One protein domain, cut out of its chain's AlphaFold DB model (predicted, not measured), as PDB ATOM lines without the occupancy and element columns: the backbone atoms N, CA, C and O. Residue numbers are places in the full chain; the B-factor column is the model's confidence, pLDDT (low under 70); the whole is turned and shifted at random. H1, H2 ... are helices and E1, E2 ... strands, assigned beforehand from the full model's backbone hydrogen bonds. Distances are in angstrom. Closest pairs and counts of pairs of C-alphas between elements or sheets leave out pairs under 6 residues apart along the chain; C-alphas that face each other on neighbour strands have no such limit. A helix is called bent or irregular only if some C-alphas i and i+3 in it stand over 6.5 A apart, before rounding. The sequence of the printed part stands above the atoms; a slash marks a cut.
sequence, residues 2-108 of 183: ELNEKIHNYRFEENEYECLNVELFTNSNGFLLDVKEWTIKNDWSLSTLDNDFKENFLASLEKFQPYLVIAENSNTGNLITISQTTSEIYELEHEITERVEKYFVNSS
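What this domain is: This is residues 2 to 108 of the 183 residues of an uncharacterized protein of Bacillus sp. N3536 (UniProt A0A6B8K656). A strongly twisted sheet of five strands has H2 standing up from it, while H4 touches H2 with one end and reaches away from the sheet, with the short H3 near it. H1 lies at the opposite end of the domain from H3 and only grazes the sheet. The printed part has 107 residues with four named helices and five named strands, along the chain H1 E1 H2 H3 H4 E2 E3 E4 E5; the sheet's order is E1 E2 E3 E4 E5, antiparallel throughout, and the class is mixed. The whole is compact, with a radius of gyration of the C-alphas of 13.7 A and spans of 40 by 28 by 24 A.

How they stand to each other: E2, residues 67 to 73, E3, 78 to 83, E4, 89 to 94, and E5, 100 to 106, form a meander, each strand the antiparallel neighbour of the one before, in three successive hairpins. Within hydrogen-bond range are N 70 and O 80 at 2.9 A, N 81 and O 90 at 2.8 A, and N 91 and O 103 at 2.8 A. Edge strand E1, residues 22 to 24, is antiparallel to E2, with N 72 and O 23 2.8 A apart. H2, residues 35 to 42, is on the sheet and stands up from it at 52 degrees. H4, residues 51 to 64, touches H2 with residues 58 to 64 alone, at a steep tilt of 49 degrees, opposite ways; their closest C-alphas, of Lys 36 and Leu 61, are 5.6 A apart. H4 only grazes the sheet, with residues 57 to 64. H3, residues 44 to 47, is close to H4 but not clearly touching; their closest C-alphas, of Leu 46 and Lys 54, are 6.5 A apart. H1, residues 2 to 9, only grazes the sheet, with residues 3 to 7, and is apart from H2, H3 and H4. Every O i to N i+4 pair is within hydrogen-bond range in H1 and H2, 7 of 10 in H4, and H3 is too short for such a pair.

Where its parts are: H1 begins at C-alpha 2, (258.314, 247.846, 97.809), and E5, 18.4 A long, ends at C-alpha 106, (274.583, 239.513, 92.280). H4, 20.8 A long, is only just irregular: C-alphas 60 and 63 are 6.6 A apart.

The domain as a whole: The two C-alphas farthest apart, of Glu 13 and Asp 52, are 41.5 A apart. The printed part has no cut; the link from H1 to E1 is long, and pLDDT is under 70 in residues 2 to 16.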
ATOM      1  N   GLU A   2     258.268 248.678  99.031       62.88
ATOM      2  CA  GLU A   2     258.314 247.846  97.809       62.88
ATOM      3  C   GLU A   2     259.405 246.755  97.794       62.88
ATOM      4  O   GLU A   2     259.157 245.660  97.301       62.88
ATOM      5  N   LEU A   3     260.604 247.011  98.342       65.62
ATOM      6  CA  LEU A   3     261.675 246.001  98.367       65.62
ATOM      7  C   LEU A   3     261.316 244.805  99.264       65.62
ATOM      8  O   LEU A   3     261.453 243.665  98.840       65.62
ATOM      9  N   ASN A   4     260.789 245.057 100.465       62.66
ATOM     10  CA  ASN A   4     260.394 243.996 101.395       62.66
ATOM     11  C   ASN A   4     259.264 243.135 100.808       62.66
ATOM     12  O   ASN A   4     259.302 241.912 100.916       62.66
ATOM     13  N   GLU A   5     258.292 243.757 100.131       64.31
ATOM     14  CA  GLU A   5     257.239 243.034  99.408       64.31
ATOM     15  C   GLU A   5     257.805 242.195  98.255       64.31
ATOM     16  O   GLU A   5     257.421 241.037  98.098       64.31
ATOM     17  N   LYS A   6     258.770 242.724  97.488       66.62
ATOM     18  CA  LYS A   6     259.459 241.954  96.440       66.62
ATOM     19  C   LYS A   6     260.200 240.743  97.003       66.62
ATOM     20  O   LYS A   6     260.038 239.660  96.453       66.62
ATOM     21  N   ILE A   7     260.955 240.882  98.095       67.50
ATOM     22  CA  ILE A   7     261.684 239.750  98.698       67.50
ATOM     23  C   ILE A   7     260.691 238.683  99.195       67.50
ATOM     24  O   ILE A   7     260.916 237.492  99.008       67.50
ATOM     25  N   HIS A   8     259.540 239.078  99.745       66.44
ATOM     26  CA  HIS A   8     258.497 238.123 100.133       66.44
ATOM     27  C   HIS A   8     257.828 237.402  98.952       66.44
ATOM     28  O   HIS A   8     257.337 236.288  99.138       66.44
ATOM     29  N   ASN A   9     257.811 237.992  97.755       67.19
ATOM     30  CA  ASN A   9     257.302 237.335  96.544       67.19
ATOM     31  C   ASN A   9     258.264 236.276  95.998       67.19
ATOM     32  O   ASN A   9     257.864 235.406  95.231       67.19
ATOM     33  N   TYR A  10     259.516 236.330  96.434       64.38
ATOM     34  CA  TYR A  10     260.589 235.417  96.080       64.38
ATOM     35  C   TYR A  10     260.676 234.206  97.026       64.38
ATOM     36  O   TYR A  10     261.744 233.633  97.220       64.38
ATOM     37  N   ARG A  11     259.543 233.803  97.624       58.53
ATOM     38  CA  ARG A  11     259.460 232.602  98.467       58.53
ATOM     39  C   ARG A  11     259.912 231.377  97.684       58.53
ATOM     40  O   ARG A  11     259.321 231.024  96.670       58.53
ATOM     41  N   PHE A  12     260.928 230.730  98.221       59.88
ATOM     42  CA  PHE A  12     261.374 229.422  97.795       59.88
ATOM     43  C   PHE A  12     260.511 228.350  98.459       59.88
ATOM     44  O   PHE A  12     260.062 228.525  99.597       59.88
ATOM     45  N   GLU A  13     260.287 227.240  97.766       58.50
ATOM     46  CA  GLU A  13     259.838 226.025  98.445       58.50
ATOM     47  C   GLU A  13     260.989 225.500  99.324       58.50
ATOM     48  O   GLU A  13     262.163 225.637  98.963       58.50
ATOM     49  N   GLU A  14     260.674 224.931 100.495       56.50
ATOM     50  CA  GLU A  14     261.689 224.302 101.352       56.50
ATOM     51  C   GLU A  14     262.520 223.309 100.520       56.50
ATOM     52  O   GLU A  14     261.973 222.494  99.774       56.50
ATOM     53  N   ASN A  15     263.848 223.388 100.649       60.09
ATOM     54  CA  ASN A  15     264.832 222.542  99.959       60.09
ATOM     55  C   ASN A  15     264.995 222.778  98.443       60.09
ATOM     56  O   ASN A  15     265.721 222.032  97.783       60.09
ATOM     57  N   GLU A  16     264.388 223.815  97.845       69.31
ATOM     58  CA  GLU A  16     264.468 224.022  96.387       69.31
ATOM     59  C   GLU A  16     265.917 224.185  95.874       69.31
ATOM     60  O   GLU A  16     266.223 223.761  94.752       69.31
ATOM     61  N   TYR A  17     266.808 224.756  96.689       72.19
ATOM     62  CA  TYR A  17     268.207 225.039  96.346       72.19
ATOM     63  C   TYR A  17     269.207 224.451  97.348       72.19
ATOM     64  O   TYR A  17     270.327 224.939  97.454       72.19
ATOM     65  N   GLU A  18     268.840 223.356  98.021       70.19
ATOM     66  CA  GLU A  18     269.738 222.617  98.925       70.19
ATOM     67  C   GLU A  18     271.046 222.211  98.215       70.19
ATOM     68  O   GLU A  18     272.132 222.368  98.757       70.19
ATOM     69  N   CYS A  19     270.963 221.819  96.936       71.31
ATOM     70  CA  CYS A  19     272.132 221.522  96.095       71.31
ATOM     71  C   CYS A  19     273.091 222.704  95.854       71.31
ATOM     72  O   CYS A  19     274.184 222.500  95.330       71.31
ATOM     73  N   LEU A  20     272.678 223.928  96.190       78.56
ATOM     74  CA  LEU A  20     273.479 225.146  96.079       78.56
ATOM     75  C   LEU A  20     273.914 225.678  97.448       78.56
ATOM     76  O   LEU A  20     274.358 226.819  97.515       78.56
ATOM     77  N   ASN A  21     273.766 224.896  98.526       78.69
ATOM     78  CA  ASN A  21     274.133 225.291  99.889       78.69
ATOM     79  C   ASN A  21     273.564 226.665 100.293       78.69
ATOM     80  O   ASN A  21     274.233 227.440 100.968       78.69
ATOM     81  N   VAL A  22     272.351 226.991  99.837       82.88
ATOM     82  CA  VAL A  22     271.641 228.208 100.243       82.88
ATOM     83  C   VAL A  22     270.474 227.807 101.122       82.88
ATOM     84  O   VAL A  22     269.524 227.185 100.639       82.88
ATOM     85  N   GLU A  23     270.513 228.230 102.381       82.50
ATOM     86  CA  GLU A  23     269.380 228.127 103.292       82.50
ATOM     87  C   GLU A  23     268.775 229.508 103.515       82.50
ATOM     88  O   GLU A  23     269.443 230.461 103.903       82.50
ATOM     89  N   LEU A  24     267.481 229.642 103.241       76.62
ATOM     90  CA  LEU A  24     266.813 230.931 103.342       76.62
ATOM     91  C   LEU A  24     266.261 231.151 104.722       76.62
ATOM     92  O   LEU A  24     265.648 230.271 105.326       76.62
ATOM     93  N   PHE A  25     266.391 232.385 105.181       79.62
ATOM     94  CA  PHE A  25     265.855 232.724 106.475       79.62
ATOM     95  C   PHE A  25     264.353 232.922 106.411       79.62
ATOM     96  O   PHE A  25     263.779 233.517 105.502       79.62
ATOM     97  N   THR A  26     263.712 232.433 107.460       75.06
ATOM     98  CA  THR A  26     262.341 232.763 107.813       75.06
ATOM     99  C   THR A  26     262.351 233.854 108.886       75.06
ATOM    100  O   THR A  26     263.389 234.189 109.466       75.06
ATOM    101  N   ASN A  27     261.182 234.414 109.205       72.69
ATOM    102  CA  ASN A  27     261.076 235.433 110.256       72.69
ATOM    103  C   ASN A  27     261.625 234.940 111.616       72.69
ATOM    104  O   ASN A  27     262.156 235.739 112.396       72.69
ATOM    105  N   SER A  28     261.539 233.635 111.915       76.12
ATOM    106  CA  SER A  28     262.137 233.069 113.132       76.12
ATOM    107  C   SER A  28     263.659 233.171 113.116       76.12
ATOM    108  O   SER A  28     264.232 233.542 114.138       76.12
ATOM    109  N   ASN A  29     264.288 233.006 111.953       78.44
ATOM    110  CA  ASN A  29     265.743 232.947 111.786       78.44
ATOM    111  C   ASN A  29     266.359 234.321 111.463       78.44
ATOM    112  O   ASN A  29     267.530 234.427 111.123       78.44
ATOM    113  N   GLY A  30     265.583 235.402 111.593       82.31
ATOM    114  CA  GLY A  30     266.083 236.766 111.407       82.31
ATOM    115  C   GLY A  30     266.029 237.270 109.966       82.31
ATOM    116  O   GLY A  30     266.781 238.171 109.610       82.31
ATOM    117  N   PHE A  31     265.127 236.723 109.152       88.19
ATOM    118  CA  PHE A  31     264.819 237.266 107.833       88.19
ATOM    119  C   PHE A  31     264.488 238.762 107.900       88.19
ATOM    120  O   PHE A  31     263.639 239.183 108.689       88.19
ATOM    121  N   LEU A  32     265.152 239.541 107.047       90.38
ATOM    122  CA  LEU A  32     265.067 241.000 106.954       90.38
ATOM    123  C   LEU A  32     265.473 241.770 108.215       90.38
ATOM    124  O   LEU A  32     265.146 242.952 108.320       90.38
ATOM    125  N   LEU A  33     266.195 241.142 109.142       93.19
ATOM    126  CA  LEU A  33     266.958 241.887 110.139       93.19
ATOM    127  C   LEU A  33     268.186 242.503 109.477       93.19
ATOM    128  O   LEU A  33     268.735 241.929 108.526       93.19
ATOM    129  N   ASP A  34     268.626 243.652 109.982       94.62
ATOM    130  CA  ASP A  34     269.973 244.106 109.650       94.62
ATOM    131  C   ASP A  34     271.022 243.166 110.266       94.62
ATOM    132  O   ASP A  34     270.721 242.349 111.141       94.62
ATOM    133  N   VAL A  35     272.265 243.256 109.791       93.62
ATOM    134  CA  VAL A  35     273.336 242.346 110.227       93.62
ATOM    135  C   VAL A  35     273.524 242.385 111.744       93.62
ATOM    136  O   VAL A  35     273.603 241.333 112.360       93.62
ATOM    137  N   LYS A  36     273.519 243.568 112.369       94.50
ATOM    138  CA  LYS A  36     273.714 243.724 113.820       94.50
ATOM    139  C   LYS A  36     272.556 243.111 114.602       94.50
ATOM    140  O   LYS A  36     272.785 242.394 115.578       94.50
ATOM    141  N   GLU A  37     271.323 243.383 114.185       94.94
ATOM    142  CA  GLU A  37     270.120 242.786 114.770       94.94
ATOM    143  C   GLU A  37     270.137 241.259 114.653       94.94
ATOM    144  O   GLU A  37     269.833 240.558 115.624       94.94
ATOM    145  N   TRP A  38     270.533 240.742 113.487       94.25
ATOM    146  CA  TRP A  38     270.661 239.311 113.248       94.25
ATOM    147  C   TRP A  38     271.709 238.681 114.166       94.25
ATOM    148  O   TRP A  38     271.397 237.695 114.835       94.25
ATOM    149  N   THR A  39     272.906 239.271 114.262       92.50
ATOM    150  CA  THR A  39     273.995 238.790 115.123       92.50
ATOM    151  C   THR A  39     273.534 238.713 116.577       92.50
ATOM    152  O   THR A  39     273.683 237.677 117.215       92.50
ATOM    153  N   ILE A  40     272.903 239.775 117.102       93.12
ATOM    154  CA  ILE A  40     272.405 239.820 118.491       93.12
ATOM    155  C   ILE A  40     271.376 238.720 118.760       93.12
ATOM    156  O   ILE A  40     271.343 238.160 119.858       93.12
ATOM    157  N   LYS A  41     270.509 238.443 117.784       92.19
ATOM    158  CA  LYS A  41     269.418 237.481 117.931       92.19
ATOM    159  C   LYS A  41     269.886 236.032 117.805       92.19
ATOM    160  O   LYS A  41     269.404 235.191 118.562       92.19
ATOM    161  N   ASN A  42     270.745 235.741 116.830       90.12
ATOM    162  CA  ASN A  42     270.988 234.374 116.367       90.12
ATOM    163  C   ASN A  42     272.408 233.867 116.653       90.12
ATOM    164  O   ASN A  42     272.593 232.656 116.766       90.12
ATOM    165  N   ASP A  43     273.402 234.746 116.807       88.12
ATOM    166  CA  ASP A  43     274.783 234.309 116.997       88.12
ATOM    167  C   ASP A  43     275.115 234.102 118.480       88.12
ATOM    168  O   ASP A  43     275.403 235.032 119.243       88.12
ATOM    169  N   TRP A  44     275.079 232.838 118.897       86.69
ATOM    170  CA  TRP A  44     275.349 232.444 120.277       86.69
ATOM    171  C   TRP A  44     276.781 232.772 120.718       86.69
ATOM    172  O   TRP A  44     277.014 232.939 121.919       86.69
ATOM    173  N   SER A  45     277.735 232.896 119.787       87.44
ATOM    174  CA  SER A  45     279.132 233.172 120.125       87.44
ATOM    175  C   SER A  45     279.311 234.563 120.737       87.44
ATOM    176  O   SER A  45     280.171 234.739 121.593       87.44
ATOM    177  N   LEU A  46     278.415 235.524 120.465       88.50
ATOM    178  CA  LEU A  46     278.399 236.818 121.163       88.50
ATOM    179  C   LEU A  46     278.305 236.688 122.688       88.50
ATOM    180  O   LEU A  46     278.735 237.587 123.410       88.50
ATOM    181  N   SER A  47     277.690 235.613 123.187       86.75
ATOM    182  CA  SER A  47     277.522 235.389 124.627       86.75
ATOM    183  C   SER A  47     278.804 234.934 125.328       86.75
ATOM    184  O   SER A  47     278.871 234.993 126.554       86.75
ATOM    185  N   THR A  48     279.813 234.494 124.570       88.50
ATOM    186  CA  THR A  48     281.078 233.969 125.101       88.50
ATOM    187  C   THR A  48     282.216 234.989 125.065       88.50
ATOM    188  O   THR A  48     283.278 234.737 125.636       88.50
ATOM    189  N   LEU A  49     281.999 236.139 124.423       88.19
ATOM    190  CA  LEU A  49     282.978 237.214 124.297       88.19
ATOM    191  C   LEU A  49     282.999 238.115 125.532       88.19
ATOM    192  O   LEU A  49     281.992 238.289 126.220       88.19
ATOM    193  N   ASP A  50     284.147 238.747 125.759       93.00
ATOM    194  CA  ASP A  50     284.261 239.841 126.720       93.00
ATOM    195  C   ASP A  50     283.373 241.033 126.312       93.00
ATOM    196  O   ASP A  50     283.163 241.285 125.121       93.00
ATOM    197  N   ASN A  51     282.856 241.769 127.299       91.38
ATOM    198  CA  ASN A  51     281.926 242.874 127.058       91.38
ATOM    199  C   ASN A  51     282.536 243.966 126.172       91.38
ATOM    200  O   ASN A  51     281.863 244.425 125.248       91.38
ATOM    201  N   ASP A  52     283.802 244.332 126.390       92.19
ATOM    202  CA  ASP A  52     284.452 245.387 125.605       92.19
ATOM    203  C   ASP A  52     284.622 244.933 124.150       92.19
ATOM    204  O   ASP A  52     284.408 245.699 123.207       92.19
ATOM    205  N   PHE A  53     284.971 243.661 123.937       91.25
ATOM    206  CA  PHE A  53     285.085 243.098 122.592       91.25
ATOM    207  C   PHE A  53     283.727 243.058 121.887       91.25
ATOM    208  O   PHE A  53     283.601 243.502 120.746       91.25
ATOM    209  N   LYS A  54     282.694 242.578 122.586       91.75
ATOM    210  CA  LYS A  54     281.323 242.503 122.081       91.75
ATOM    211  C   LYS A  54     280.801 243.872 121.649       91.75
ATOM    212  O   LYS A  54     280.240 243.987 120.561       91.75
ATOM    213  N   GLU A  55     280.969 244.904 122.472       92.44
ATOM    214  CA  GLU A  55     280.516 246.260 122.141       92.44
ATOM    215  C   GLU A  55     281.239 246.814 120.910       92.44
ATOM    216  O   GLU A  55     280.591 247.335 119.999       92.44
ATOM    217  N   ASN A  56     282.559 246.626 120.831       92.31
ATOM    218  CA  ASN A  56     283.353 247.049 119.678       92.31
ATOM    219  C   ASN A  56     282.947 246.316 118.391       92.31
ATOM    220  O   ASN A  56     282.799 246.949 117.341       92.31
ATOM    221  N   PHE A  57     282.721 245.004 118.465       92.00
ATOM    222  CA  PHE A  57     282.254 244.220 117.326       92.00
ATOM    223  C   PHE A  57     280.878 244.706 116.853       92.00
ATOM    224  O   PHE A  57     280.717 245.040 115.679       92.00
ATOM    225  N   LEU A  58     279.907 244.854 117.762       93.44
ATOM    226  CA  LEU A  58     278.559 245.333 117.434       93.44
ATOM    227  C   LEU A  58     278.546 246.768 116.885       93.44
ATOM    228  O   LEU A  58     277.702 247.089 116.046       93.44
ATOM    229  N   ALA A  59     279.458 247.634 117.329       93.69
ATOM    230  CA  ALA A  59     279.649 248.961 116.745       93.69
ATOM    231  C   ALA A  59     280.216 248.872 115.316       93.69
ATOM    232  O   ALA A  59     279.777 249.594 114.422       93.69
ATOM    233  N   SER A  60     281.135 247.936 115.057       92.62
ATOM    234  CA  SER A  60     281.695 247.719 113.716       92.62
ATOM    235  C   SER A  60     280.648 247.281 112.680       92.62
ATOM    236  O   SER A  60     280.830 247.528 111.483       92.62
ATOM    237  N   LEU A  61     279.541 246.679 113.133       94.56
ATOM    238  CA  LEU A  61     278.429 246.245 112.287       94.56
ATOM    239  C   LEU A  61     277.511 247.389 111.839       94.56
ATOM    240  O   LEU A  61     276.729 247.198 110.912       94.56
ATOM    241  N   GLU A  62     277.618 248.592 112.410       93.31
ATOM    242  CA  GLU A  62     276.762 249.732 112.033       93.31
ATOM    243  C   GLU A  62     276.912 250.118 110.557       93.31
ATOM    244  O   GLU A  62     275.948 250.531 109.913       93.31
ATOM    245  N   LYS A  63     278.091 249.883 109.966       92.19
ATOM    246  CA  LYS A  63     278.319 250.065 108.522       92.19
ATOM    247  C   LYS A  63     277.444 249.152 107.647       92.19
ATOM    248  O   LYS A  63     277.287 249.426 106.457       92.19
ATOM    249  N   PHE A  64     276.884 248.084 108.218       94.75
ATOM    250  CA  PHE A  64     275.989 247.140 107.552       94.75
ATOM    251  C   PHE A  64     274.507 247.360 107.865       94.75
ATOM    252  O   PHE A  64     273.682 246.573 107.414       94.75
ATOM    253  N   GLN A  65     274.139 248.447 108.546       94.38
ATOM    254  CA  GLN A  65     272.733 248.802 108.765       94.38
ATOM    255  C   GLN A  65     271.877 248.779 107.473       94.38
ATOM    256  O   GLN A  65     270.734 248.336 107.534       94.38
ATOM    257  N   PRO A  66     272.381 249.181 106.285       95.12
ATOM    258  CA  PRO A  66     271.597 249.107 105.048       95.12
ATOM    259  C   PRO A  66     271.452 247.701 104.445       95.12
ATOM    260  O   PRO A  66     270.930 247.592 103.337       95.12
ATOM    261  N   TYR A  67     271.977 246.647 105.074       95.81
ATOM    262  CA  TYR A  67     272.020 245.293 104.520       95.81
ATOM    263  C   TYR A  67     271.084 244.398 105.315       95.81
ATOM    264  O   TYR A  67     271.293 244.170 106.503       95.81
ATOM    265  N   LEU A  68     270.063 243.884 104.639       94.88
ATOM    266  CA  LEU A  68     269.094 242.978 105.237       94.88
ATOM    267  C   LEU A  68     269.487 241.538 104.960       94.88
ATOM    268  O   LEU A  68     269.761 241.188 103.811       94.88
ATOM    269  N   VAL A  69     269.471 240.702 105.989       93.44
ATOM    270  CA  VAL A  69     269.796 239.282 105.858       93.44
ATOM    271  C   VAL A  69     268.618 238.525 105.245       93.44
ATOM    272  O   VAL A  69     267.474 238.671 105.681       93.44
ATOM    273  N   ILE A  70     268.886 237.729 104.211       91.44
ATOM    274  CA  ILE A  70     267.861 236.988 103.457       91.44
ATOM    275  C   ILE A  70     268.118 235.481 103.415       91.44
ATOM    276  O   ILE A  70     267.162 234.716 103.296       91.44
ATOM    277  N   ALA A  71     269.371 235.050 103.529       90.00
ATOM    278  CA  ALA A  71     269.757 233.643 103.527       90.00
ATOM    279  C   ALA A  71     271.110 233.461 104.229       90.00
ATOM    280  O   ALA A  71     271.755 234.443 104.601       90.00
ATOM    281  N   GLU A  72     271.564 232.223 104.322       89.31
ATOM    282  CA  GLU A  72     272.938 231.851 104.628       89.31
ATOM    283  C   GLU A  72     273.507 230.925 103.552       89.31
ATOM    284  O   GLU A  72     272.784 230.204 102.860       89.31
ATOM    285  N   ASN A  73     274.827 230.962 103.421       88.62
ATOM    286  CA  ASN A  73     275.595 229.938 102.739       88.62
ATOM    287  C   ASN A  73     275.846 228.798 103.733       88.62
ATOM    288  O   ASN A  73     276.723 228.903 104.587       88.62
ATOM    289  N   SER A  74     275.097 227.704 103.626       84.69
ATOM    290  CA  SER A  74     275.134 226.580 104.572       84.69
ATOM    291  C   SER A  74     276.484 225.849 104.609       84.69
ATOM    292  O   SER A  74     276.740 225.087 105.537       84.69
ATOM    293  N   ASN A  75     277.361 226.064 103.620       80.00
ATOM    294  CA  ASN A  75     278.713 225.497 103.621       80.00
ATOM    295  C   ASN A  75     279.672 226.286 104.528       80.00
ATOM    296  O   ASN A  75     280.559 225.709 105.152       80.00
ATOM    297  N   THR A  76     279.510 227.609 104.594       83.06
ATOM    298  CA  THR A  76     280.437 228.511 105.300       83.06
ATOM    299  C   THR A  76     279.837 229.152 106.549       83.06
ATOM    300  O   THR A  76     280.581 229.641 107.392       83.06
ATOM    301  N   GLY A  77     278.510 229.160 106.685       86.44
ATOM    302  CA  GLY A  77     277.788 229.948 107.687       86.44
ATOM    303  C   GLY A  77     277.730 231.447 107.364       86.44
ATOM    304  O   GLY A  77     277.272 232.237 108.187       86.44
ATOM    305  N   ASN A  78     278.193 231.861 106.179       90.94
ATOM    306  CA  ASN A  78     278.191 233.265 105.774       90.94
ATOM    307  C   ASN A  78     276.772 233.765 105.513       90.94
ATOM    308  O   ASN A  78     275.933 233.053 104.960       90.94
ATOM    309  N   LEU A  79     276.521 235.034 105.825       93.44
ATOM    310  CA  LEU A  79     275.210 235.640 105.619       93.44
ATOM    311  C   LEU A  79     275.062 236.116 104.178       93.44
ATOM    312  O   LEU A  79     275.902 236.853 103.669       93.44
ATOM    313  N   ILE A  80     273.947 235.788 103.539       94.12
ATOM    314  CA  ILE A  80     273.548 236.396 102.273       94.12
ATOM    315  C   ILE A  80     272.602 237.550 102.572       94.12
ATOM    316  O   ILE A  80     271.577 237.400 103.244       94.12
ATOM    317  N   THR A  81     272.952 238.723 102.058       95.38
ATOM    318  CA  THR A  81     272.278 239.983 102.354       95.38
ATOM    319  C   THR A  81     271.885 240.731 101.094       95.38
ATOM    320  O   THR A  81     272.512 240.590 100.045       95.38
ATOM    321  N   ILE A  82     270.865 241.575 101.211       95.56
ATOM    322  CA  ILE A  82     270.471 242.536 100.185       95.56
ATOM    323  C   ILE A  82     270.682 243.961 100.678       95.56
ATOM    324  O   ILE A  82     270.227 244.336 101.761       95.56
ATOM    325  N   SER A  83     271.340 244.783  99.864       95.00
ATOM    326  CA  SER A  83     271.455 246.213 100.138       95.00
ATOM    327  C   SER A  83     270.121 246.911  99.891       95.00
ATOM    328  O   SER A  83     269.597 246.903  98.780       95.00
ATOM    329  N   GLN A  84     269.600 247.615 100.889       92.12
ATOM    330  CA  GLN A  84     268.412 248.457 100.736       92.12
ATOM    331  C   GLN A  84     268.651 249.662  99.819       92.12
ATOM    332  O   GLN A  84     267.695 250.247  99.314       92.12
ATOM    333  N   THR A  85     269.912 250.052  99.610       91.81
ATOM    334  CA  THR A  85     270.271 251.209  98.783       91.81
ATOM    335  C   THR A  85     270.389 250.835  97.312       91.81
ATOM    336  O   THR A  85     269.889 251.562  96.458       91.81
ATOM    337  N   THR A  86     271.043 249.713  97.008       94.62
ATOM    338  CA  THR A  86     271.341 249.308  95.623       94.62
ATOM    339  C   THR A  86     270.506 248.127  95.136       94.62
ATOM    340  O   THR A  86     270.473 247.868  93.940       94.62
ATOM    341  N   SER A  87     269.801 247.427  96.033       93.00
ATOM    342  CA  SER A  87     269.131 246.136  95.778       93.00
ATOM    343  C   SER A  87     270.068 245.003  95.336       93.00
ATOM    344  O   SER A  87     269.593 243.939  94.945       93.00
ATOM    345  N   GLU A  88     271.383 245.211  95.418       96.25
ATOM    346  CA  GLU A  88     272.399 244.199  95.131       96.25
ATOM    347  C   GLU A  88     272.500 243.184  96.271       96.25
ATOM    348  O   GLU A  88     272.248 243.504  97.438       96.25
ATOM    349  N   ILE A  89     272.931 241.977  95.919       95.88
ATOM    350  CA  ILE A  89     273.121 240.846  96.817       95.88
ATOM    351  C   ILE A  89     274.602 240.711  97.154       95.88
ATOM    352  O   ILE A  89     275.464 240.761  96.270       95.88
ATOM    353  N   TYR A  90     274.883 240.511  98.434       95.44
ATOM    354  CA  TYR A  90     276.226 240.351  98.970       95.44
ATOM    355  C   TYR A  90     276.293 239.166  99.928       95.44
ATOM    356  O   TYR A  90     275.376 238.957 100.718       95.44
ATOM    357  N   GLU A  91     277.404 238.446  99.899       94.75
ATOM    358  CA  GLU A  91     277.793 237.499 100.936       94.75
ATOM    359  C   GLU A  91     278.647 238.243 101.960       94.75
ATOM    360  O   GLU A  91     279.558 238.997 101.599       94.75
ATOM    361  N   LEU A  92     278.330 238.058 103.235       93.88
ATOM    362  CA  LEU A  92     279.078 238.588 104.355       93.88
ATOM    363  C   LEU A  92     279.757 237.437 105.086       93.88
ATOM    364  O   LEU A  92     279.082 236.599 105.684       93.88
ATOM    365  N   GLU A  93     281.085 237.425 105.046       91.19
ATOM    366  CA  GLU A  93     281.902 236.515 105.845       91.19
ATOM    367  C   GLU A  93     281.809 236.952 107.299       91.19
ATOM    368  O   GLU A  93     282.380 237.965 107.703       91.19
ATOM    369  N   HIS A  94     280.949 236.264 108.046       83.00
ATOM    370  CA  HIS A  94     280.468 236.716 109.343       83.00
ATOM    371  C   HIS A  94     281.299 236.102 110.474       83.00
ATOM    372  O   HIS A  94     280.825 235.296 111.272       83.00
ATOM    373  N   GLU A  95     282.567 236.502 110.540       82.62
ATOM    374  CA  GLU A  95     283.492 236.039 111.572       82.62
ATOM    375  C   GLU A  95     283.516 236.994 112.770       82.62
ATOM    376  O   GLU A  95     284.161 238.046 112.761       82.62
ATOM    377  N   ILE A  96     282.813 236.612 113.839       75.38
ATOM    378  CA  ILE A  96     282.669 237.435 115.050       75.38
ATOM    379  C   ILE A  96     284.007 237.742 115.736       75.38
ATOM    380  O   ILE A  96     284.178 238.812 116.318       75.38
ATOM    381  N   THR A  97     284.966 236.819 115.675       72.69
ATOM    382  CA  THR A  97     286.286 236.977 116.306       72.69
ATOM    383  C   THR A  97     287.230 237.888 115.532       72.69
ATOM    384  O   THR A  97     288.271 238.265 116.067       72.69
ATOM    385  N   GLU A  98     286.880 238.250 114.299       78.19
ATOM    386  CA  GLU A  98     287.729 239.045 113.421       78.19
ATOM    387  C   GLU A  98     286.989 240.285 112.920       78.19
ATOM    388  O   GLU A  98     286.921 241.317 113.595       78.19
ATOM    389  N   ARG A  99     286.458 240.208 111.701       79.12
ATOM    390  CA  ARG A  99     285.755 241.281 111.018       79.12
ATOM    391  C   ARG A  99     284.771 240.677 110.037       79.12
ATOM    392  O   ARG A  99     285.015 239.623 109.471       79.12
ATOM    393  N   VAL A 100     283.721 241.436 109.750       85.75
ATOM    394  CA  VAL A 100     282.819 241.080 108.660       85.75
ATOM    395  C   VAL A 100     283.350 241.641 107.342       85.75
ATOM    396  O   VAL A 100     283.450 242.871 107.174       85.75
ATOM    397  N   GLU A 101     283.690 240.739 106.422       89.44
ATOM    398  CA  GLU A 101     284.044 241.050 105.035       89.44
ATOM    399  C   GLU A 101     282.822 240.965 104.125       89.44
ATOM    400  O   GLU A 101     281.862 240.260 104.417       89.44
ATOM    401  N   LYS A 102     282.828 241.740 103.036       91.88
ATOM    402  CA  LYS A 102     281.693 241.846 102.116       91.88
ATOM    403  C   LYS A 102     282.120 241.482 100.708       91.88
ATOM    404  O   LYS A 102     282.944 242.179 100.115       91.88
ATOM    405  N   TYR A 103     281.434 240.504 100.136       92.31
ATOM    406  CA  TYR A 103     281.659 240.023  98.787       92.31
ATOM    407  C   TYR A 103     280.412 240.181  97.933       92.31
ATOM    408  O   TYR A 103     279.296 239.913  98.367       92.31
ATOM    409  N   PHE A 104     280.595 240.661  96.709       93.75
ATOM    410  CA  PHE A 104     279.496 240.794  95.764       93.75
ATOM    411  C   PHE A 104     279.017 239.414  95.302       93.75
ATOM    412  O   PHE A 104     279.832 238.565  94.953       93.75
ATOM    413  N   VAL A 105     277.698 239.221  95.255       94.38
ATOM    414  CA  VAL A 105     277.071 237.987  94.762       94.38
ATOM    415  C   VAL A 105     276.356 238.264  93.449       94.38
ATOM    416  O   VAL A 105     276.700 237.667  92.430       94.38
ATOM    417  N   ASN A 106     275.393 239.191  93.453       96.19
ATOM    418  CA  ASN A 106     274.583 239.513  92.280       96.19
ATOM    419  C   ASN A 106     274.063 240.953  92.305       96.19
ATOM    420  O   ASN A 106     273.909 241.578  93.350       96.19
ATOM    421  N   SER A 107     273.745 241.474  91.126       96.31
ATOM    422  CA  SER A 107     273.307 242.850  90.900       96.31
ATOM    423  C   SER A 107     271.878 243.104  91.382       96.31
ATOM    424  O   SER A 107     271.501 244.248  91.615       96.31
ATOM    425  N   SER A 108     271.069 242.051  91.516       93.44
ATOM    426  CA  SER A 108     269.687 242.128  91.991       93.44
ATOM    427  C   SER A 108     269.182 240.765  92.465       93.44
ATOM    428  O   SER A 108     269.793 239.738  92.155       93.44
TER     429      SER A 108